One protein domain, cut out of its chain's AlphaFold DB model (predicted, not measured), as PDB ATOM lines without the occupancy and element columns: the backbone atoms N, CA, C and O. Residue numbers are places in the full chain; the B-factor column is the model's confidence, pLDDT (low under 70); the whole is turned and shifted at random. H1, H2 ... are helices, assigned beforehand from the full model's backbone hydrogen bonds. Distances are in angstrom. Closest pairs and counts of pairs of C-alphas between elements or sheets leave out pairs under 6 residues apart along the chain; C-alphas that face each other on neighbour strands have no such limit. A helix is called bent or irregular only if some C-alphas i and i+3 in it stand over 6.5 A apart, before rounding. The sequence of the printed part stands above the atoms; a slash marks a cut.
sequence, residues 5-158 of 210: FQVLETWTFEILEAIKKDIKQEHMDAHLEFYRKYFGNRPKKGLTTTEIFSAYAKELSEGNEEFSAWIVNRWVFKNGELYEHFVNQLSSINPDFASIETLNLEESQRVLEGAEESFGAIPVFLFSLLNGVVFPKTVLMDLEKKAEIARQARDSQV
ATOM      1  N   PHE A   5       4.389 -32.520 -15.942       79.19
ATOM      2  CA  PHE A   5       4.707 -32.998 -17.285       79.19
ATOM      3  C   PHE A   5       5.978 -33.854 -17.366       79.19
ATOM      4  O   PHE A   5       6.174 -34.520 -18.378       79.19
ATOM      5  N   GLN A   6       6.802 -33.920 -16.315       77.12
ATOM      6  CA  GLN A   6       7.859 -34.936 -16.214       77.12
ATOM      7  C   GLN A   6       7.265 -36.326 -15.966       77.12
ATOM      8  O   GLN A   6       7.696 -37.295 -16.579       77.12
ATOM      9  N   VAL A   7       6.240 -36.430 -15.114       75.81
ATOM     10  CA  VAL A   7       5.531 -37.701 -14.874       75.81
ATOM     11  C   VAL A   7       4.671 -38.079 -16.084       75.81
ATOM     12  O   VAL A   7       4.555 -39.249 -16.433       75.81
ATOM     13  N   LEU A   8       4.108 -37.080 -16.771       82.94
ATOM     14  CA  LEU A   8       3.266 -37.249 -17.958       82.94
ATOM     15  C   LEU A   8       4.043 -37.229 -19.287       82.94
ATOM     16  O   LEU A   8       3.431 -37.067 -20.345       82.94
ATOM     17  N   GLU A   9       5.369 -37.390 -19.283       84.94
ATOM     18  CA  GLU A   9       6.183 -37.300 -20.506       84.94
ATOM     19  C   GLU A   9       5.673 -38.267 -21.590       84.94
ATOM     20  O   GLU A   9       5.427 -37.872 -22.731       84.94
ATOM     21  N   THR A  10       5.387 -39.513 -21.203       88.69
ATOM     22  CA  THR A  10       4.882 -40.575 -22.091       88.69
ATOM     23  C   THR A  10       3.432 -40.383 -22.540       88.69
ATOM     24  O   THR A  10       2.982 -41.103 -23.429       88.69
ATOM     25  N   TRP A  11       2.719 -39.423 -21.948       90.94
ATOM     26  CA  TRP A  11       1.313 -39.097 -22.204       90.94
ATOM     27  C   TRP A  11       1.127 -37.715 -22.834       90.94
ATOM     28  O   TRP A  11       0.010 -37.298 -23.154       90.94
ATOM     29  N   THR A  12       2.220 -36.971 -23.008       90.69
ATOM     30  CA  THR A  12       2.181 -35.588 -23.489       90.69
ATOM     31  C   THR A  12       1.547 -35.509 -24.876       90.69
ATOM     32  O   THR A  12       0.802 -34.576 -25.164       90.69
ATOM     33  N   PHE A  13       1.774 -36.508 -25.730       91.25
ATOM     34  CA  PHE A  13       1.166 -36.550 -27.056       91.25
ATOM     35  C   PHE A  13      -0.367 -36.629 -26.982       91.25
ATOM     36  O   PHE A  13      -1.051 -35.849 -27.644       91.25
ATOM     37  N   GLU A  14      -0.916 -37.520 -26.157       91.69
ATOM     38  CA  GLU A  14      -2.356 -37.681 -25.944       91.69
ATOM     39  C   GLU A  14      -3.002 -36.411 -25.392       91.69
ATOM     40  O   GLU A  14      -4.076 -36.009 -25.848       91.69
ATOM     41  N   ILE A  15      -2.333 -35.760 -24.438       93.00
ATOM     42  CA  ILE A  15      -2.792 -34.497 -23.856       93.00
ATOM     43  C   ILE A  15      -2.872 -33.423 -24.947       93.00
ATOM     44  O   ILE A  15      -3.906 -32.772 -25.107       93.00
ATOM     45  N   LEU A  16      -1.809 -33.258 -25.739       94.31
ATOM     46  CA  LEU A  16      -1.748 -32.244 -26.794       94.31
ATOM     47  C   LEU A  16      -2.715 -32.535 -27.952       94.31
ATOM     48  O   LEU A  16      -3.288 -31.599 -28.514       94.31
ATOM     49  N   GLU A  17      -2.941 -33.805 -28.309       94.06
ATOM     50  CA  GLU A  17      -3.879 -34.176 -29.377       94.06
ATOM     51  C   GLU A  17      -5.314 -33.758 -29.032       94.06
ATOM     52  O   GLU A  17      -6.012 -33.227 -29.901       94.06
ATOM     53  N   ALA A  18      -5.725 -33.877 -27.764       92.75
ATOM     54  CA  ALA A  18      -7.057 -33.472 -27.309       92.75
ATOM     55  C   ALA A  18      -7.338 -31.963 -27.488       92.75
ATOM     56  O   ALA A  18      -8.477 -31.567 -27.743       92.75
ATOM     57  N   ILE A  19      -6.304 -31.117 -27.413       94.56
ATOM     58  CA  ILE A  19      -6.408 -29.644 -27.493       94.56
ATOM     59  C   ILE A  19      -5.736 -29.053 -28.743       94.56
ATOM     60  O   ILE A  19      -5.498 -27.850 -28.858       94.56
ATOM     61  N   LYS A  20      -5.423 -29.897 -29.726       94.38
ATOM     62  CA  LYS A  20      -4.664 -29.540 -30.935       94.38
ATOM     63  C   LYS A  20      -5.227 -28.363 -31.718       94.38
ATOM     64  O   LYS A  20      -4.472 -27.601 -32.328       94.38
ATOM     65  N   LYS A  21      -6.556 -28.245 -31.776       92.75
ATOM     66  CA  LYS A  21      -7.217 -27.138 -32.479       92.75
ATOM     67  C   LYS A  21      -6.928 -25.818 -31.772       92.75
ATOM     68  O   LYS A  21      -6.493 -24.880 -32.433       92.75
ATOM     69  N   ASP A  22      -7.080 -25.797 -30.453       93.88
ATOM     70  CA  ASP A  22      -6.860 -24.619 -29.614       93.88
ATOM     71  C   ASP A  22      -5.369 -24.225 -29.626       93.88
ATOM     72  O   ASP A  22      -5.033 -23.051 -29.771       93.88
ATOM     73  N   ILE A  23      -4.456 -25.208 -29.634       93.12
ATOM     74  CA  ILE A  23      -3.015 -24.980 -29.844       93.12
ATOM     75  C   ILE A  23      -2.763 -24.206 -31.144       93.12
ATOM     76  O   ILE A  23      -2.069 -23.187 -31.149       93.12
ATOM     77  N   LYS A  24      -3.318 -24.686 -32.265       90.25
ATOM     78  CA  LYS A  24      -3.044 -24.118 -33.593       90.25
ATOM     79  C   LYS A  24      -3.682 -22.746 -33.809       90.25
ATOM     80  O   LYS A  24      -3.104 -21.948 -34.547       90.25
ATOM     81  N   GLN A  25      -4.866 -22.526 -33.240       90.00
ATOM     82  CA  GLN A  25      -5.715 -21.361 -33.513       90.00
ATOM     83  C   GLN A  25      -5.594 -20.246 -32.476       90.00
ATOM     84  O   GLN A  25      -5.892 -19.103 -32.797       90.00
ATOM     85  N   GLU A  26      -5.189 -20.565 -31.248       91.56
ATOM     86  CA  GLU A  26      -5.126 -19.583 -30.165       91.56
ATOM     87  C   GLU A  26      -3.696 -19.435 -29.663       91.56
ATOM     88  O   GLU A  26      -3.081 -18.381 -29.818       91.56
ATOM     89  N   HIS A  27      -3.121 -20.505 -29.117       91.38
ATOM     90  CA  HIS A  27      -1.851 -20.403 -28.403       91.38
ATOM     91  C   HIS A  27      -0.686 -20.038 -29.329       91.38
ATOM     92  O   HIS A  27       0.092 -19.133 -29.045       91.38
ATOM     93  N   MET A  28      -0.593 -20.670 -30.501       89.88
ATOM     94  CA  MET A  28       0.448 -20.335 -31.478       89.88
ATOM     95  C   MET A  28       0.309 -18.923 -32.072       89.88
ATOM     96  O   MET A  28       1.257 -18.448 -32.690       89.88
ATOM     97  N   ASP A  29      -0.865 -18.289 -31.993       88.62
ATOM     98  CA  ASP A  29      -1.059 -16.887 -32.401       88.62
ATOM     99  C   ASP A  29      -0.727 -15.916 -31.261       88.62
ATOM    100  O   ASP A  29      -0.106 -14.882 -31.505       88.62
ATOM    101  N   ALA A  30      -1.081 -16.270 -30.024       89.44
ATOM    102  CA  ALA A  30      -0.819 -15.458 -28.840       89.44
ATOM    103  C   ALA A  30       0.665 -15.457 -28.423       89.44
ATOM    104  O   ALA A  30       1.192 -14.420 -28.026       89.44
ATOM    105  N   HIS A  31       1.370 -16.584 -28.573       90.00
ATOM    106  CA  HIS A  31       2.754 -16.754 -28.117       90.00
ATOM    107  C   HIS A  31       3.750 -16.710 -29.287       90.00
ATOM    108  O   HIS A  31       4.382 -17.706 -29.656       90.00
ATOM    109  N   LEU A  32       3.906 -15.523 -29.887       89.19
ATOM    110  CA  LEU A  32       4.789 -15.308 -31.043       89.19
ATOM    111  C   LEU A  32       6.271 -15.574 -30.744       89.19
ATOM    112  O   LEU A  32       7.004 -15.988 -31.643       89.19
ATOM    113  N   GLU A  33       6.724 -15.345 -29.512       90.69
ATOM    114  CA  GLU A  33       8.107 -15.629 -29.105       90.69
ATOM    115  C   GLU A  33       8.402 -17.129 -29.143       90.69
ATOM    116  O   GLU A  33       9.371 -17.545 -29.780       90.69
ATOM    117  N   PHE A  34       7.509 -17.948 -28.579       91.38
ATOM    118  CA  PHE A  34       7.565 -19.404 -28.706       91.38
ATOM    119  C   PHE A  34       7.513 -19.835 -30.171       91.38
ATOM    120  O   PHE A  34       8.348 -20.621 -30.625       91.38
ATOM    121  N   TYR A  35       6.581 -19.275 -30.950       91.69
ATOM    122  CA  TYR A  35       6.469 -19.616 -32.366       91.69
ATOM    123  C   TYR A  35       7.784 -19.367 -33.116       91.69
ATOM    124  O   TYR A  35       8.258 -20.229 -33.857       91.69
ATOM    125  N   ARG A  36       8.414 -18.209 -32.889       91.62
ATOM    126  CA  ARG A  36       9.702 -17.859 -33.498       91.62
ATOM    127  C   ARG A  36      10.843 -18.739 -32.985       91.62
ATOM    128  O   ARG A  36      11.672 -19.133 -33.801       91.62
ATOM    129  N   LYS A  37      10.866 -19.083 -31.690       92.69
ATOM    130  CA  LYS A  37      11.883 -19.957 -31.069       92.69
ATOM    131  C   LYS A  37      11.932 -21.335 -31.740       92.69
ATOM    132  O   LYS A  37      13.023 -21.813 -32.034       92.69
ATOM    133  N   TYR A  38      10.780 -21.950 -32.024       93.00
ATOM    134  CA  TYR A  38      10.723 -23.329 -32.545       93.00
ATOM    135  C   TYR A  38      10.486 -23.443 -34.050       93.00
ATOM    136  O   TYR A  38      10.952 -24.396 -34.673       93.00
ATOM    137  N   PHE A  39       9.774 -22.492 -34.657       93.38
ATOM    138  CA  PHE A  39       9.349 -22.579 -36.060       93.38
ATOM    139  C   PHE A  39       9.889 -21.440 -36.934       93.38
ATOM    140  O   PHE A  39       9.744 -21.482 -38.162       93.38
ATOM    141  N   GLY A  40      10.537 -20.435 -36.336       90.19
ATOM    142  CA  GLY A  40      11.082 -19.279 -37.044       90.19
ATOM    143  C   GLY A  40      10.009 -18.554 -37.860       90.19
ATOM    144  O   GLY A  40       8.965 -18.170 -37.340       90.19
ATOM    145  N   ASN A  41      10.267 -18.395 -39.163       88.69
ATOM    146  CA  ASN A  41       9.349 -17.759 -40.116       88.69
ATOM    147  C   ASN A  41       8.584 -18.770 -40.991       88.69
ATOM    148  O   ASN A  41       7.988 -18.382 -41.999       88.69
ATOM    149  N   ARG A  42       8.617 -20.074 -40.668       90.88
ATOM    150  CA  ARG A  42       7.875 -21.077 -41.448       90.88
ATOM    151  C   ARG A  42       6.373 -20.776 -41.383       90.88
ATOM    152  O   ARG A  42       5.892 -20.340 -40.341       90.88
ATOM    153  N   PRO A  43       5.602 -21.010 -42.455       88.06
ATOM    154  CA  PRO A  43       4.155 -20.835 -42.423       88.06
ATOM    155  C   PRO A  43       3.478 -21.965 -41.635       88.06
ATOM    156  O   PRO A  43       3.780 -23.138 -41.852       88.06
ATOM    157  N   LYS A  44       2.476 -21.630 -40.808       85.31
ATOM    158  CA  LYS A  44       1.723 -22.592 -39.973       85.31
ATOM    159  C   LYS A  44       1.172 -23.796 -40.743       85.31
ATOM    160  O   LYS A  44       1.171 -24.912 -40.236       85.31
ATOM    161  N   LYS A  45       0.719 -23.583 -41.984       86.69
ATOM    162  CA  LYS A  45       0.166 -24.644 -42.848       86.69
ATOM    163  C   LYS A  45       1.187 -25.731 -43.204       86.69
ATOM    164  O   LYS A  45       0.780 -26.836 -43.534       86.69
ATOM    165  N   GLY A  46       2.482 -25.417 -43.157       86.25
ATOM    166  CA  GLY A  46       3.568 -26.354 -43.441       86.25
ATOM    167  C   GLY A  46       4.131 -27.056 -42.204       86.25
ATOM    168  O   GLY A  46       5.190 -27.667 -42.315       86.25
ATOM    169  N   LEU A  47       3.489 -26.918 -41.038       91.19
ATOM    170  CA  LEU A  47       3.891 -27.582 -39.799       91.19
ATOM    171  C   LEU A  47       3.057 -28.846 -39.580       91.19
ATOM    172  O   LEU A  47       1.821 -28.810 -39.543       91.19
ATOM    173  N   THR A  48       3.746 -29.968 -39.415       92.62
ATOM    174  CA  THR A  48       3.134 -31.247 -39.052       92.62
ATOM    175  C   THR A  48       2.720 -31.251 -37.581       92.62
ATOM    176  O   THR A  48       3.233 -30.492 -36.760       92.62
ATOM    177  N   THR A  49       1.764 -32.112 -37.223       91.75
ATOM    178  CA  THR A  49       1.338 -32.278 -35.822       91.75
ATOM    179  C   THR A  49       2.504 -32.708 -34.938       91.75
ATOM    180  O   THR A  49       2.684 -32.144 -33.867       91.75
ATOM    181  N   THR A  50       3.322 -33.647 -35.415       92.19
ATOM    182  CA  THR A  50       4.486 -34.153 -34.687       92.19
ATOM    183  C   THR A  50       5.496 -33.045 -34.407       92.19
ATOM    184  O   THR A  50       5.900 -32.891 -33.264       92.19
ATOM    185  N   GLU A  51       5.834 -32.211 -35.401       93.12
ATOM    186  CA  GLU A  51       6.726 -31.056 -35.188       93.12
ATOM    187  C   GLU A  51       6.176 -30.099 -34.125       93.12
ATOM    188  O   GLU A  51       6.925 -29.618 -33.275       93.12
ATOM    189  N   ILE A  52       4.869 -29.823 -34.167       93.50
ATOM    190  CA  ILE A  52       4.229 -28.947 -33.184       93.50
ATOM    191  C   ILE A  52       4.331 -29.580 -31.799       93.50
ATOM    192  O   ILE A  52       4.827 -28.942 -30.878       93.50
ATOM    193  N   PHE A  53       3.923 -30.836 -31.641       94.62
ATOM    194  CA  PHE A  53       3.886 -31.481 -30.330       94.62
ATOM    195  C   PHE A  53       5.276 -31.680 -29.733       94.62
ATOM    196  O   PHE A  53       5.437 -31.478 -28.536       94.62
ATOM    197  N   SER A  54       6.297 -31.962 -30.544       93.00
ATOM    198  CA  SER A  54       7.684 -32.014 -30.070       93.00
ATOM    199  C   SER A  54       8.174 -30.668 -29.523       93.00
ATOM    200  O   SER A  54       8.905 -30.646 -28.536       93.00
ATOM    201  N   ALA A  55       7.768 -29.542 -30.122       92.94
ATOM    202  CA  ALA A  55       8.110 -28.217 -29.604       92.94
ATOM    203  C   ALA A  55       7.448 -27.944 -28.245       92.94
ATOM    204  O   ALA A  55       8.114 -27.469 -27.328       92.94
ATOM    205  N   TYR A  56       6.165 -28.292 -28.101       92.88
ATOM    206  CA  TYR A  56       5.453 -28.161 -26.824       92.88
ATOM    207  C   TYR A  56       6.027 -29.092 -25.756       92.88
ATOM    208  O   TYR A  56       6.294 -28.636 -24.654       92.88
ATOM    209  N   ALA A  57       6.294 -30.360 -26.078       91.06
ATOM    210  CA  ALA A  57       6.915 -31.301 -25.146       91.06
ATOM    211  C   ALA A  57       8.264 -30.783 -24.623       91.06
ATOM    212  O   ALA A  57       8.566 -30.927 -23.441       91.06
ATOM    213  N   LYS A  58       9.049 -30.120 -25.482       90.62
ATOM    214  CA  LYS A  58      10.315 -29.501 -25.088       90.62
ATOM    215  C   LYS A  58      10.136 -28.282 -24.172       90.62
ATOM    216  O   LYS A  58      10.878 -28.148 -23.214       90.62
ATOM    217  N   GLU A  59       9.163 -27.410 -24.428       91.06
ATOM    218  CA  GLU A  59       8.847 -26.311 -23.492       91.06
ATOM    219  C   GLU A  59       8.341 -26.821 -22.139       91.06
ATOM    220  O   GLU A  59       8.703 -26.293 -21.089       91.06
ATOM    221  N   LEU A  60       7.518 -27.870 -22.154       89.31
ATOM    222  CA  LEU A  60       6.979 -28.454 -20.930       89.31
ATOM    223  C   LEU A  60       8.074 -29.120 -20.100       89.31
ATOM    224  O   LEU A  60       8.089 -28.950 -18.884       89.31
ATOM    225  N   SER A  61       9.030 -29.809 -20.726       85.00
ATOM    226  CA  SER A  61      10.171 -30.392 -20.010       85.00
ATOM    227  C   SER A  61      11.153 -29.337 -19.486       85.00
ATOM    228  O   SER A  61      11.747 -29.542 -18.427       85.00
ATOM    229  N   GLU A  62      11.260 -28.183 -20.157       86.19
ATOM    230  CA  GLU A  62      11.993 -26.996 -19.686       86.19
ATOM    231  C   GLU A  62      11.315 -26.312 -18.475       86.19
ATOM    232  O   GLU A  62      11.915 -25.431 -17.860       86.19
ATOM    233  N   GLY A  63      10.112 -26.747 -18.073       82.44
ATOM    234  CA  GLY A  63       9.432 -26.267 -16.866       82.44
ATOM    235  C   GLY A  63       8.647 -24.975 -17.069       82.44
ATOM    236  O   GLY A  63       8.481 -24.203 -16.128       82.44
ATOM    237  N   ASN A  64       8.164 -24.720 -18.286       86.31
ATOM    238  CA  ASN A  64       7.339 -23.554 -18.573       86.31
ATOM    239  C   ASN A  64       5.959 -23.675 -17.886       86.31
ATOM    240  O   ASN A  64       5.047 -24.349 -18.382       86.31
ATOM    241  N   GLU A  65       5.817 -23.047 -16.714       85.19
ATOM    242  CA  GLU A  65       4.603 -23.105 -15.884       85.19
ATOM    243  C   GLU A  65       3.384 -22.481 -16.575       85.19
ATOM    244  O   GLU A  65       2.284 -23.021 -16.476       85.19
ATOM    245  N   GLU A  66       3.574 -21.388 -17.323       87.88
ATOM    246  CA  GLU A  66       2.494 -20.716 -18.056       87.88
ATOM    247  C   GLU A  66       1.888 -21.654 -19.106       87.88
ATOM    248  O   GLU A  66       0.670 -21.834 -19.170       87.88
ATOM    249  N   PHE A  67       2.746 -22.322 -19.881       87.94
ATOM    250  CA  PHE A  67       2.317 -23.285 -20.894       87.94
ATOM    251  C   PHE A  67       1.652 -24.495 -20.250       87.94
ATOM    252  O   PHE A  67       0.602 -24.946 -20.708       87.94
ATOM    253  N   SER A  68       2.242 -24.998 -19.166       88.75
ATOM    254  CA  SER A  68       1.702 -26.128 -18.413       88.75
ATOM    255  C   SER A  68       0.286 -25.832 -17.916       88.75
ATOM    256  O   SER A  68      -0.627 -26.622 -18.150       88.75
ATOM    257  N   ALA A  69       0.076 -24.665 -17.296       89.38
ATOM    258  CA  ALA A  69      -1.228 -24.238 -16.803       89.38
ATOM    259  C   ALA A  69      -2.236 -24.030 -17.941       89.38
ATOM    260  O   ALA A  69      -3.385 -24.460 -17.835       89.38
ATOM    261  N   TRP A  70      -1.821 -23.414 -19.055       92.56
ATOM    262  CA  TRP A  70      -2.697 -23.224 -20.212       92.56
ATOM    263  C   TRP A  70      -3.172 -24.562 -20.793       92.56
ATOM    264  O   TRP A  70      -4.368 -24.735 -21.040       92.56
ATOM    265  N   ILE A  71      -2.264 -25.528 -20.958       92.69
ATOM    266  CA  ILE A  71      -2.582 -26.865 -21.475       92.69
ATOM    267  C   ILE A  71      -3.544 -27.594 -20.544       92.69
ATOM    268  O   ILE A  71      -4.559 -28.098 -21.019       92.69
ATOM    269  N   VAL A  72      -3.254 -27.625 -19.240       91.50
ATOM    270  CA  VAL A  72      -4.116 -28.268 -18.235       91.50
ATOM    271  C   VAL A  72      -5.516 -27.670 -18.295       91.50
ATOM    272  O   VAL A  72      -6.485 -28.399 -18.488       91.50
ATOM    273  N   ASN A  73      -5.632 -26.340 -18.247       91.75
ATOM    274  CA  ASN A  73      -6.923 -25.652 -18.286       91.75
ATOM    275  C   ASN A  73      -7.709 -25.962 -19.565       91.75
ATOM    276  O   ASN A  73      -8.909 -26.233 -19.513       91.75
ATOM    277  N   ARG A  74      -7.048 -25.948 -20.729       93.69
ATOM    278  CA  ARG A  74      -7.701 -26.283 -22.001       93.69
ATOM    279  C   ARG A  74      -8.122 -27.741 -22.060       93.69
ATOM    280  O   ARG A  74      -9.214 -28.025 -22.546       93.69
ATOM    281  N   TRP A  75      -7.292 -28.645 -21.558       94.12
ATOM    282  CA  TRP A  75      -7.593 -30.067 -21.541       94.12
ATOM    283  C   TRP A  75      -8.777 -30.366 -20.618       94.12
ATOM    284  O   TRP A  75      -9.719 -31.038 -21.034       94.12
ATOM    285  N   VAL A  76      -8.795 -29.790 -19.414       90.19
ATOM    286  CA  VAL A  76      -9.907 -29.917 -18.460       90.19
ATOM    287  C   VAL A  76     -11.194 -29.343 -19.038       90.19
ATOM    288  O   VAL A  76     -12.229 -29.995 -18.977       90.19
ATOM    289  N   PHE A  77     -11.134 -28.180 -19.693       90.81
ATOM    290  CA  PHE A  77     -12.308 -27.588 -20.332       90.81
ATOM    291  C   PHE A  77     -12.887 -28.469 -21.453       90.81
ATOM    292  O   PHE A  77     -14.105 -28.572 -21.588       90.81
ATOM    293  N   LYS A  78     -12.042 -29.138 -22.253       91.44
ATOM    294  CA  LYS A  78     -12.514 -30.116 -23.257       91.44
ATOM    295  C   LYS A  78     -13.163 -31.343 -22.623       91.44
ATOM    296  O   LYS A  78     -14.025 -31.945 -23.250       91.44
ATOM    297  N   ASN A  79     -12.758 -31.687 -21.404       90.94
ATOM    298  CA  ASN A  79     -13.277 -32.807 -20.628       90.94
ATOM    299  C   ASN A  79     -14.198 -32.308 -19.497       90.94
ATOM    300  O   ASN A  79     -14.143 -32.808 -18.377       90.94
ATOM    301  N   GLY A  80     -15.036 -31.303 -19.782       90.06
ATOM    302  CA  GLY A  80     -15.892 -30.660 -18.779       90.06
ATOM    303  C   GLY A  80     -16.863 -31.616 -18.077       90.06
ATOM    304  O   GLY A  80     -17.064 -31.492 -16.876       90.06
ATOM    305  N   GLU A  81     -17.400 -32.611 -18.785       93.00
ATOM    306  CA  GLU A  81     -18.277 -33.634 -18.191       93.00
ATOM    307  C   GLU A  81     -17.524 -34.531 -17.194       93.00
ATOM    308  O   GLU A  81     -18.044 -34.870 -16.133       93.00
ATOM    309  N   LEU A  82     -16.266 -34.868 -17.497       93.25
ATOM    310  CA  LEU A  82     -15.393 -35.615 -16.591       93.25
ATOM    311  C   LEU A  82     -15.041 -34.772 -15.359       93.25
ATOM    312  O   LEU A  82     -15.036 -35.284 -14.242       93.25
ATOM    313  N   TYR A  83     -14.799 -33.473 -15.551       91.62
ATOM    314  CA  TYR A  83     -14.617 -32.539 -14.443       91.62
ATOM    315  C   TYR A  83     -15.852 -32.497 -13.539       91.62
ATOM    316  O   TYR A  83     -15.726 -32.654 -12.327       91.62
ATOM    317  N   GLU A  84     -17.041 -32.344 -14.119       92.06
ATOM    318  CA  GLU A  84     -18.306 -32.335 -13.383       92.06
ATOM    319  C   GLU A  84     -18.525 -33.645 -12.613       92.06
ATOM    320  O   GLU A  84     -18.874 -33.608 -11.432       92.06
ATOM    321  N   HIS A  85     -18.243 -34.796 -13.232       93.94
ATOM    322  CA  HIS A  85     -18.296 -36.102 -12.567       93.94
ATOM    323  C   HIS A  85     -17.414 -36.135 -11.316       93.94
ATOM    324  O   HIS A  85     -17.895 -36.449 -10.225       93.94
ATOM    325  N   PHE A  86     -16.139 -35.762 -11.446       91.75
ATOM    326  CA  PHE A  86     -15.200 -35.766 -10.323       91.75
ATOM    327  C   PHE A  86     -15.598 -34.767  -9.235       91.75
ATOM    328  O   PHE A  86     -15.563 -35.121  -8.058       91.75
ATOM    329  N   VAL A  87     -16.028 -33.554  -9.597       90.56
ATOM    330  CA  VAL A  87     -16.500 -32.558  -8.623       90.56
ATOM    331  C   VAL A  87     -17.710 -33.078  -7.857       90.56
ATOM    332  O   VAL A  87     -17.736 -32.963  -6.633       90.56
ATOM    333  N   ASN A  88     -18.683 -33.685  -8.536       91.81
ATOM    334  CA  ASN A  88     -19.876 -34.231  -7.892       91.81
ATOM    335  C   ASN A  88     -19.522 -35.349  -6.904       91.81
ATOM    336  O   ASN A  88     -20.001 -35.343  -5.766       91.81
ATOM    337  N   GLN A  89     -18.647 -36.275  -7.302       91.75
ATOM    338  CA  GLN A  89     -18.236 -37.375  -6.429       91.75
ATOM    339  C   GLN A  89     -17.409 -36.887  -5.236       91.75
ATOM    340  O   GLN A  89     -17.706 -37.253  -4.098       91.75
ATOM    341  N   LEU A  90     -16.426 -36.011  -5.463       90.56
ATOM    342  CA  LEU A  90     -15.582 -35.451  -4.406       90.56
ATOM    343  C   LEU A  90     -16.389 -34.593  -3.423       90.56
ATOM    344  O   LEU A  90     -16.242 -34.751  -2.212       90.56
ATOM    345  N   SER A  91     -17.312 -33.768  -3.925       89.88
ATOM    346  CA  SER A  91     -18.212 -32.956  -3.089       89.88
ATOM    347  C   SER A  91     -19.142 -33.813  -2.228       89.88
ATOM    348  O   SER A  91     -19.551 -33.393  -1.146       89.88
ATOM    349  N   SER A  92     -19.475 -35.026  -2.686       89.19
ATOM    350  CA  SER A  92     -20.279 -35.981  -1.914       89.19
ATOM    351  C   SER A  92     -19.515 -36.635  -0.756       89.19
ATOM    352  O   SER A  92     -20.144 -37.176   0.156       89.19
ATOM    353  N   ILE A  93     -18.178 -36.594  -0.796       87.62
ATOM    354  CA  ILE A  93     -17.283 -37.076   0.264       87.62
ATOM    355  C   ILE A  93     -17.009 -35.938   1.248       87.62
ATOM    356  O   ILE A  93     -17.232 -36.090   2.448       87.62
ATOM    357  N   ASN A  94     -16.576 -34.782   0.741       85.31
ATOM    358  CA  ASN A  94     -16.372 -33.572   1.528       85.31
ATOM    359  C   ASN A  94     -16.821 -32.341   0.718       85.31
ATOM    360  O   ASN A  94     -16.277 -32.108  -0.361       85.31
ATOM    361  N   PRO A  95     -17.766 -31.522   1.223       86.19
ATOM    362  CA  PRO A  95     -18.179 -30.282   0.563       86.19
ATOM    363  C   PRO A  95     -17.030 -29.298   0.307       86.19
ATOM    364  O   PRO A  95     -17.078 -28.551  -0.666       86.19
ATOM    365  N   ASP A  96     -15.996 -29.310   1.153       86.44
ATOM    366  CA  ASP A  96     -14.736 -28.601   0.925       86.44
ATOM    367  C   ASP A  96     -13.688 -29.576   0.374       86.44
ATOM    368  O   ASP A  96     -12.686 -29.884   1.021       86.44
ATOM    369  N   PHE A  97     -13.939 -30.139  -0.810       82.19
ATOM    370  CA  PHE A  97     -13.077 -31.183  -1.375       82.19
ATOM    371  C   PHE A  97     -11.645 -30.709  -1.673       82.19
ATOM    372  O   PHE A  97     -10.745 -31.536  -1.804       82.19
ATOM    373  N   ALA A  98     -11.407 -29.395  -1.737       82.19
ATOM    374  CA  ALA A  98     -10.068 -28.818  -1.842       82.19
ATOM    375  C   ALA A  98      -9.210 -29.052  -0.582       82.19
ATOM    376  O   ALA A  98      -7.986 -28.974  -0.654       82.19
ATOM    377  N   SER A  99      -9.841 -29.354   0.559       84.25
ATOM    378  CA  SER A  99      -9.169 -29.691   1.822       84.25
ATOM    379  C   SER A  99      -8.729 -31.157   1.924       84.25
ATOM    380  O   SER A  99      -8.063 -31.532   2.889       84.25
ATOM    381  N   ILE A 100      -9.103 -32.007   0.961       82.94
ATOM    382  CA  ILE A 100      -8.758 -33.430   0.993       82.94
ATOM    383  C   ILE A 100      -7.270 -33.583   0.655       82.94
ATOM    384  O   ILE A 100      -6.848 -33.304  -0.462       82.94
ATOM    385  N   GLU A 101      -6.477 -34.065   1.614       82.25
ATOM    386  CA  GLU A 101      -5.042 -34.323   1.415       82.25
ATOM    387  C   GLU A 101      -4.764 -35.691   0.782       82.25
ATOM    388  O   GLU A 101      -3.797 -35.854   0.041       82.25
ATOM    389  N   THR A 102      -5.574 -36.706   1.092       85.94
ATOM    390  CA  THR A 102      -5.477 -38.059   0.524       85.94
ATOM    391  C   THR A 102      -6.812 -38.776   0.681       85.94
ATOM    392  O   THR A 102      -7.371 -38.802   1.775       85.94
ATOM    393  N   LEU A 103      -7.305 -39.384  -0.398       89.06
ATOM    394  CA  LEU A 103      -8.480 -40.254  -0.372       89.06
ATOM    395  C   LEU A 103      -8.098 -41.641   0.142       89.06
ATOM    396  O   LEU A 103      -7.021 -42.153  -0.161       89.06
ATOM    397  N   ASN A 104      -8.996 -42.299   0.867       89.88
ATOM    398  CA  ASN A 104      -8.844 -43.721   1.165       89.88
ATOM    399  C   ASN A 104      -9.279 -44.591  -0.037       89.88
ATOM    400  O   ASN A 104      -9.753 -44.093  -1.059       89.88
ATOM    401  N   LEU A 105      -9.086 -45.912   0.048       89.75
ATOM    402  CA  LEU A 105      -9.401 -46.823  -1.062       89.75
ATOM    403  C   LEU A 105     -10.895 -46.852  -1.421       89.75
ATOM    404  O   LEU A 105     -11.226 -46.912  -2.601       89.75
ATOM    405  N   GLU A 106     -11.780 -46.800  -0.428       89.94
ATOM    406  CA  GLU A 106     -13.233 -46.848  -0.624       89.94
ATOM    407  C   GLU A 106     -13.743 -45.548  -1.264       89.94
ATOM    408  O   GLU A 106     -14.471 -45.570  -2.254       89.94
ATOM    409  N   GLU A 107     -13.264 -44.406  -0.773       91.12
ATOM    410  CA  GLU A 107     -13.511 -43.087  -1.360       91.12
ATOM    411  C   GLU A 107     -13.001 -43.012  -2.799       91.12
ATOM    412  O   GLU A 107     -13.687 -42.499  -3.681       91.12
ATOM    413  N   SER A 108     -11.819 -43.577  -3.056       91.75
ATOM    414  CA  SER A 108     -11.230 -43.598  -4.394       91.75
ATOM    415  C   SER A 108     -12.083 -44.394  -5.379       91.75
ATOM    416  O   SER A 108     -12.320 -43.943  -6.496       91.75
ATOM    417  N   GLN A 109     -12.576 -45.563  -4.961       90.75
ATOM    418  CA  GLN A 109     -13.481 -46.379  -5.771       90.75
ATOM    419  C   GLN A 109     -14.787 -45.647  -6.067       90.75
ATOM    420  O   GLN A 109     -15.249 -45.682  -7.202       90.75
ATOM    421  N   ARG A 110     -15.337 -44.933  -5.082       90.31
ATOM    422  CA  ARG A 110     -16.554 -44.137  -5.254       90.31
ATOM    423  C   ARG A 110     -16.366 -42.980  -6.239       90.31
ATOM    424  O   ARG A 110     -17.239 -42.735  -7.064       90.31
ATOM    425  N   VAL A 111     -15.220 -42.297  -6.207       91.50
ATOM    426  CA  VAL A 111     -14.907 -41.239  -7.187       91.50
ATOM    427  C   VAL A 111     -14.785 -41.804  -8.605       91.50
ATOM    428  O   VAL A 111     -15.249 -41.189  -9.566       91.50
ATOM    429  N   LEU A 112     -14.190 -42.989  -8.735       93.25
ATOM    430  CA  LEU A 112     -13.964 -43.650 -10.021       93.25
ATOM    431  C   LEU A 112     -15.183 -44.425 -10.542       93.25
ATOM    432  O   LEU A 112     -15.172 -44.869 -11.692       93.25
ATOM    433  N   GLU A 113     -16.230 -44.583  -9.733       91.88
ATOM    434  CA  GLU A 113     -17.424 -45.348 -10.084       91.88
ATOM    435  C   GLU A 113     -18.080 -44.785 -11.353       91.88
ATOM    436  O   GLU A 113     -18.417 -43.603 -11.436       91.88
ATOM    437  N   GLY A 114     -18.207 -45.628 -12.383       89.06
ATOM    438  CA  GLY A 114     -18.772 -45.257 -13.686       89.06
ATOM    439  C   GLY A 114     -17.899 -44.334 -14.551       89.06
ATOM    440  O   GLY A 114     -18.245 -44.093 -15.710       89.06
ATOM    441  N   ALA A 115     -16.758 -43.845 -14.046       92.25
ATOM    442  CA  ALA A 115     -15.902 -42.907 -14.773       92.25
ATOM    443  C   ALA A 115     -15.213 -43.578 -15.973       92.25
ATOM    444  O   ALA A 115     -15.247 -43.060 -17.089       92.25
ATOM    445  N   GLU A 116     -14.618 -44.756 -15.764       90.81
ATOM    446  CA  GLU A 116     -13.939 -45.505 -16.833       90.81
ATOM    447  C   GLU A 116     -14.913 -45.954 -17.932       90.81
ATOM    448  O   GLU A 116     -14.554 -45.942 -19.107       90.81
ATOM    449  N   GLU A 117     -16.145 -46.310 -17.565       91.56
ATOM    450  CA  GLU A 117     -17.182 -46.743 -18.508       91.56
ATOM    451  C   GLU A 117     -17.718 -45.578 -19.348       91.56
ATOM    452  O   GLU A 117     -17.958 -45.738 -20.544       91.56
ATOM    453  N   SER A 118     -17.872 -44.400 -18.734       91.69
ATOM    454  CA  SER A 118     -18.460 -43.224 -19.389       91.69
ATOM    455  C   SER A 118     -17.445 -42.438 -20.220       91.69
ATOM    456  O   SER A 118     -17.770 -41.963 -21.306       91.69
ATOM    457  N   PHE A 119     -16.208 -42.305 -19.728       93.12
ATOM    458  CA  PHE A 119     -15.194 -41.417 -20.312       93.12
ATOM    459  C   PHE A 119     -13.972 -42.160 -20.867       93.12
ATOM    460  O   PHE A 119     -13.182 -41.584 -21.616       93.12
ATOM    461  N   GLY A 120     -13.812 -43.443 -20.536       93.12
ATOM    462  CA  GLY A 120     -12.664 -44.256 -20.926       93.12
ATOM    463  C   GLY A 120     -11.485 -44.161 -19.953       93.12
ATOM    464  O   GLY A 120     -11.309 -43.189 -19.221       93.12
ATOM    465  N   ALA A 121     -10.622 -45.179 -19.978       93.56
ATOM    466  CA  ALA A 121      -9.502 -45.290 -19.040       93.56
ATOM    467  C   ALA A 121      -8.435 -44.188 -19.213       93.56
ATOM    468  O   ALA A 121      -7.915 -43.680 -18.223       93.56
ATOM    469  N   ILE A 122      -8.121 -43.791 -20.456       93.81
ATOM    470  CA  ILE A 122      -7.087 -42.773 -20.719       93.81
ATOM    471  C   ILE A 122      -7.509 -41.401 -20.166       93.81
ATOM    472  O   ILE A 122      -6.746 -40.843 -19.377       93.81
ATOM    473  N   PRO A 123      -8.691 -40.839 -20.502       93.69
ATOM    474  CA  PRO A 123      -9.087 -39.538 -19.965       93.69
ATOM    475  C   PRO A 123      -9.201 -39.530 -18.441       93.69
ATOM    476  O   PRO A 123      -8.752 -38.579 -17.814       93.69
ATOM    477  N   VAL A 124      -9.721 -40.600 -17.830       94.44
ATOM    478  CA  VAL A 124      -9.832 -40.706 -16.365       94.44
ATOM    479  C   VAL A 124      -8.459 -40.658 -15.694       94.44
ATOM    480  O   VAL A 124      -8.260 -39.898 -14.743       94.44
ATOM    481  N   PHE A 125      -7.485 -41.407 -16.212       94.06
ATOM    482  CA  PHE A 125      -6.115 -41.380 -15.705       94.06
ATOM    483  C   PHE A 125      -5.467 -39.994 -15.866       94.06
ATOM    484  O   PHE A 125      -4.956 -39.434 -14.895       94.06
ATOM    485  N   LEU A 126      -5.545 -39.404 -17.064       93.06
ATOM    486  CA  LEU A 126      -4.958 -38.087 -17.333       93.06
ATOM    487  C   LEU A 126      -5.600 -36.991 -16.484       93.06
ATOM    488  O   LEU A 126      -4.889 -36.150 -15.943       93.06
ATOM    489  N   PHE A 127      -6.922 -37.019 -16.313       92.38
ATOM    490  CA  PHE A 127      -7.631 -36.066 -15.465       92.38
ATOM    491  C   PHE A 127      -7.166 -36.147 -14.012       92.38
ATOM    492  O   PHE A 127      -6.941 -35.108 -13.387       92.38
ATOM    493  N   SER A 128      -6.991 -37.370 -13.502       90.81
ATOM    494  CA  SER A 128      -6.547 -37.627 -12.130       90.81
ATOM    495  C   SER A 128      -5.179 -37.000 -11.852       90.81
ATOM    496  O   SER A 128      -4.981 -36.417 -10.789       90.81
ATOM    497  N   LEU A 129      -4.262 -37.057 -12.822       88.94
ATOM    498  CA  LEU A 129      -2.934 -36.449 -12.709       88.94
ATOM    499  C   LEU A 129      -2.945 -34.936 -12.959       88.94
ATOM    500  O   LEU A 129      -2.352 -34.194 -12.183       88.94
ATOM    501  N   LEU A 130      -3.639 -34.464 -14.000       87.81
ATOM    502  CA  LEU A 130      -3.656 -33.047 -14.391       87.81
ATOM    503  C   LEU A 130      -4.365 -32.143 -13.373       87.81
ATOM    504  O   LEU A 130      -3.980 -30.989 -13.214       87.81
ATOM    505  N   ASN A 131      -5.395 -32.647 -12.685       85.25
ATOM    506  CA  ASN A 131      -6.087 -31.906 -11.621       85.25
ATOM    507  C   ASN A 131      -5.547 -32.227 -10.221       85.25
ATOM    508  O   ASN A 131      -6.072 -31.701  -9.243       85.25
ATOM    509  N   GLY A 132      -4.528 -33.088 -10.111       82.50
ATOM    510  CA  GLY A 132      -3.925 -33.447  -8.829       82.50
ATOM    511  C   GLY A 132      -4.897 -34.122  -7.862       82.50
ATOM    512  O   GLY A 132      -4.885 -33.817  -6.672       82.50
ATOM    513  N   VAL A 133      -5.753 -35.026  -8.352       82.94
ATOM    514  CA  VAL A 133      -6.663 -35.783  -7.483       82.94
ATOM    515  C   VAL A 133      -5.828 -36.664  -6.554       82.94
ATOM    516  O   VAL A 133      -5.018 -37.475  -7.006       82.94
ATOM    517  N   VAL A 134      -6.028 -36.507  -5.246       86.94
ATOM    518  CA  VAL A 134      -5.186 -37.089  -4.188       86.94
ATOM    519  C   VAL A 134      -5.472 -38.575  -3.925       86.94
ATOM    520  O   VAL A 134      -5.772 -39.004  -2.809       86.94
ATOM    521  N   PHE A 135      -5.404 -39.391  -4.973       90.44
ATOM    522  CA  PHE A 135      -5.585 -40.834  -4.872       90.44
ATOM    523  C   PHE A 135      -4.392 -41.534  -4.198       90.44
ATOM    524  O   PHE A 135      -3.240 -41.121  -4.365       90.44
ATOM    525  N   PRO A 136      -4.624 -42.672  -3.518       90.56
ATOM    526  CA  PRO A 136      -3.558 -43.573  -3.109       90.56
ATOM    527  C   PRO A 136      -2.715 -44.027  -4.300       90.56
ATOM    528  O   PRO A 136      -3.235 -44.321  -5.379       90.56
ATOM    529  N   LYS A 137      -1.412 -44.220  -4.071       88.00
ATOM    530  CA  LYS A 137      -0.478 -44.710  -5.098       88.00
ATOM    531  C   LYS A 137      -0.945 -46.012  -5.761       88.00
ATOM    532  O   LYS A 137      -0.760 -46.188  -6.958       88.00
ATOM    533  N   THR A 138      -1.562 -46.913  -4.998       91.12
ATOM    534  CA  THR A 138      -2.097 -48.181  -5.518       91.12
ATOM    535  C   THR A 138      -3.203 -47.972  -6.549       91.12
ATOM    536  O   THR A 138      -3.243 -48.698  -7.535       91.12
ATOM    537  N   VAL A 139      -4.066 -46.973  -6.346       92.38
ATOM    538  CA  VAL A 139      -5.154 -46.623  -7.268       92.38
ATOM    539  C   VAL A 139      -4.591 -45.957  -8.519       92.38
ATOM    540  O   VAL A 139      -4.946 -46.344  -9.625       92.38
ATOM    541  N   LEU A 140      -3.652 -45.018  -8.360       90.12
ATOM    542  CA  LEU A 140      -2.991 -44.368  -9.498       90.12
ATOM    543  C   LEU A 140      -2.270 -45.372 -10.405       90.12
ATOM    544  O   LEU A 140      -2.386 -45.280 -11.621       90.12
ATOM    545  N   MET A 141      -1.578 -46.359  -9.827       91.31
ATOM    546  CA  MET A 141      -0.913 -47.417 -10.598       91.31
ATOM    547  C   MET A 141      -1.906 -48.314 -11.353       91.31
ATOM    548  O   MET A 141      -1.601 -48.779 -12.450       91.31
ATOM    549  N   ASP A 142      -3.084 -48.578 -10.780       93.50
ATOM    550  CA  ASP A 142      -4.132 -49.342 -11.467       93.50
ATOM    551  C   ASP A 142      -4.717 -48.549 -12.645       93.50
ATOM    552  O   ASP A 142      -4.811 -49.074 -13.756       93.50
ATOM    553  N   LEU A 143      -5.007 -47.260 -12.437       92.75
ATOM    554  CA  LEU A 143      -5.458 -46.349 -13.492       92.75
ATOM    555  C   LEU A 143      -4.437 -46.239 -14.627       92.75
ATOM    556  O   LEU A 143      -4.811 -46.341 -15.795       92.75
ATOM    557  N   GLU A 144      -3.151 -46.090 -14.300       93.19
ATOM    558  CA  GLU A 144      -2.066 -46.050 -15.284       93.19
ATOM    559  C   GLU A 144      -2.031 -47.334 -16.117       93.19
ATOM    560  O   GLU A 144      -2.012 -47.289 -17.347       93.19
ATOM    561  N   LYS A 145      -2.094 -48.498 -15.462       94.69
ATOM    562  CA  LYS A 145      -2.085 -49.794 -16.146       94.69
ATOM    563  C   LYS A 145      -3.284 -49.952 -17.082       94.69
ATOM    564  O   LYS A 145      -3.130 -50.448 -18.199       94.69
ATOM    565  N   LYS A 146      -4.480 -49.555 -16.646       94.06
ATOM    566  CA  LYS A 146      -5.686 -49.605 -17.484       94.06
ATOM    567  C   LYS A 146      -5.600 -48.639 -18.661       94.06
ATOM    568  O   LYS A 146      -5.960 -49.016 -19.776       94.06
ATOM    569  N   ALA A 147      -5.097 -47.428 -18.434       94.31
ATOM    570  CA  ALA A 147      -4.864 -46.454 -19.491       94.31
ATOM    571  C   ALA A 147      -3.855 -46.986 -20.518       94.31
ATOM    572  O   ALA A 147      -4.084 -46.851 -21.718       94.31
ATOM    573  N   GLU A 148      -2.789 -47.655 -20.073       94.06
ATOM    574  CA  GLU A 148      -1.788 -48.269 -20.949       94.06
ATOM    575  C   GLU A 148      -2.386 -49.381 -21.819       94.06
ATOM    576  O   GLU A 148      -2.174 -49.414 -23.032       94.06
ATOM    577  N   ILE A 149      -3.191 -50.266 -21.224       94.75
ATOM    578  CA  ILE A 149      -3.908 -51.319 -21.959       94.75
ATOM    579  C   ILE A 149      -4.847 -50.696 -23.000       94.75
ATOM    580  O   ILE A 149      -4.872 -51.126 -24.154       94.75
ATOM    581  N   ALA A 150      -5.594 -49.658 -22.615       93.19
ATOM    582  CA  ALA A 150      -6.485 -48.945 -23.524       93.19
ATOM    583  C   ALA A 150      -5.716 -48.252 -24.662       93.19
ATOM    584  O   ALA A 150      -6.182 -48.257 -25.802       93.19
ATOM    585  N   ARG A 151      -4.527 -47.703 -24.381       93.06
ATOM    586  CA  ARG A 151      -3.642 -47.100 -25.386       93.06
ATOM    587  C   ARG A 151      -3.181 -48.136 -26.404       93.06
ATOM    588  O   ARG A 151      -3.391 -47.941 -27.596       93.06
ATOM    589  N   GLN A 152      -2.661 -49.270 -25.944       92.69
ATOM    590  CA  GLN A 152      -2.209 -50.355 -26.821       92.69
ATOM    591  C   GLN A 152      -3.344 -50.914 -27.688       92.69
ATOM    592  O   GLN A 152      -3.153 -51.170 -28.879       92.69
ATOM    593  N   ALA A 153      -4.540 -51.070 -27.113       92.12
ATOM    594  CA  ALA A 153      -5.722 -51.511 -27.846       92.12
ATOM    595  C   ALA A 153      -6.136 -50.501 -28.929       92.12
ATOM    596  O   ALA A 153      -6.408 -50.897 -30.065       92.12
ATOM    597  N   ARG A 154      -6.135 -49.201 -28.603       90.94
ATOM    598  CA  ARG A 154      -6.423 -48.121 -29.556       90.94
ATOM    599  C   ARG A 154      -5.416 -48.113 -30.701       90.94
ATOM    600  O   ARG A 154      -5.821 -48.056 -31.858       90.94
ATOM    601  N   ASP A 155      -4.128 -48.184 -30.391       88.56
ATOM    602  CA  ASP A 155      -3.069 -48.108 -31.398       88.56
ATOM    603  C   ASP A 155      -3.129 -49.323 -32.342       88.56
ATOM    604  O   ASP A 155      -3.122 -49.160 -33.562       88.56
ATOM    605  N   SER A 156      -3.371 -50.519 -31.794       90.19
ATOM    606  CA  SER A 156      -3.610 -51.741 -32.580       90.19
ATOM    607  C   SER A 156      -4.835 -51.617 -33.500       90.19
ATOM    608  O   SER A 156      -4.819 -52.064 -34.647       90.19
ATOM    609  N   GLN A 157      -5.917 -50.994 -33.023       89.69
ATOM    610  CA  GLN A 157      -7.123 -50.770 -33.825       89.69
ATOM    611  C   GLN A 157      -6.885 -49.760 -34.958       89.69
ATOM    612  O   GLN A 157      -7.409 -49.926 -36.066       89.69
ATOM    613  N   VAL A 158      -6.092 -48.718 -34.700       87.44
ATOM    614  CA  VAL A 158      -5.697 -47.732 -35.715       87.44
ATOM    615  C   VAL A 158      -4.867 -48.400 -36.811       87.44
ATOM    616  O   VAL A 158      -5.161 -48.186 -37.987       87.44
TER     617      VAL A 158
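This is residues 5 to 158 of the 210 residues of an uncharacterized protein of Chlamydiae bacterium RIFCSPHIGHO2_01_FULL_44_39 (UniProt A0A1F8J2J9). What shape do the parts make? Two lobes of helices lie end to end along the longest axis: H1 to H5 make one, with H3 at its far end, and H6 to H10 the other, with H7 at its far end; H9, near the middle, comes close to H1 and H5. In the second lobe the longest helix, H10, crosses H9, and its residues 152 to 158 stick out as a free arm. What is it made of, and how large is it? The printed part has 154 residues with ten named helices, H1 to H10 in order, and no named strand, an all helix class with mostly crossed packing. It is compact, with a radius of gyration of the C-alphas of 17.1 A and spans of 54 by 38 by 25 A.

What meets first? H1, residues 9 to 18, touches H4, residues 49 to 61, opposite ways at a steep tilt of 51 degrees, the closest C-alphas being those of Thr 12 and Ala 57, 6.6 A apart. H1 also touches H5, residues 65 to 78, the closest C-alphas being those of Ala 18 and Trp 75, 6.7 A apart. H2, residues 20 to 30, is near H4, and H3, residues 32 to 39, is close but not clearly touching H4, with C-alphas 38 and 55 closest at 6.3 A. What follows? H6, residues 80 to 93, and H7, residues 105 to 112, touch as a hairpin, C-alphas 89 and 111 closest at 5.2 A, at a shallow tilt of 32 degrees, only just short of steep. H6 only just touches H8, residues 115 to 119, with 3 pairs of C-alphas within 8 A, by its residues 82 to 85 alone. H9, residues 121 to 130, touches H10, residues 137 to 158, opposite ways at a steep tilt of 48 degrees, C-alphas 122 and 147 closest at 4.5 A. How do the backbones run? Every O i to N i+4 pair is within hydrogen-bond range in H3 to H10, against 4 of 6 in H1 and 4 of 7 in H2.

Where are the anchors? H1 begins at C-alpha 9 (6.183, -37.300, -20.506), and H10 ends at C-alpha 158 (-5.697, -47.732, -35.715). Which helices are longer or irregular? H10 measures 31.2 A from first to last C-alpha, H6 20.1 A, H5 19.9 A and H4 18.2 A. H1 is irregular, with C-alphas 10 and 13 7.4 A apart, and H2 only just, with C-alphas 25 and 28 6.6 A apart.

How far does it reach? The two C-alphas farthest apart, of Asn 41 and Glu 106, are 54.0 A apart. Are there cuts, long links or weak places? The printed part has no cut, and the link from H6 to H7 is long, with 11 residues. No printed residue is under 70 in pLDDT.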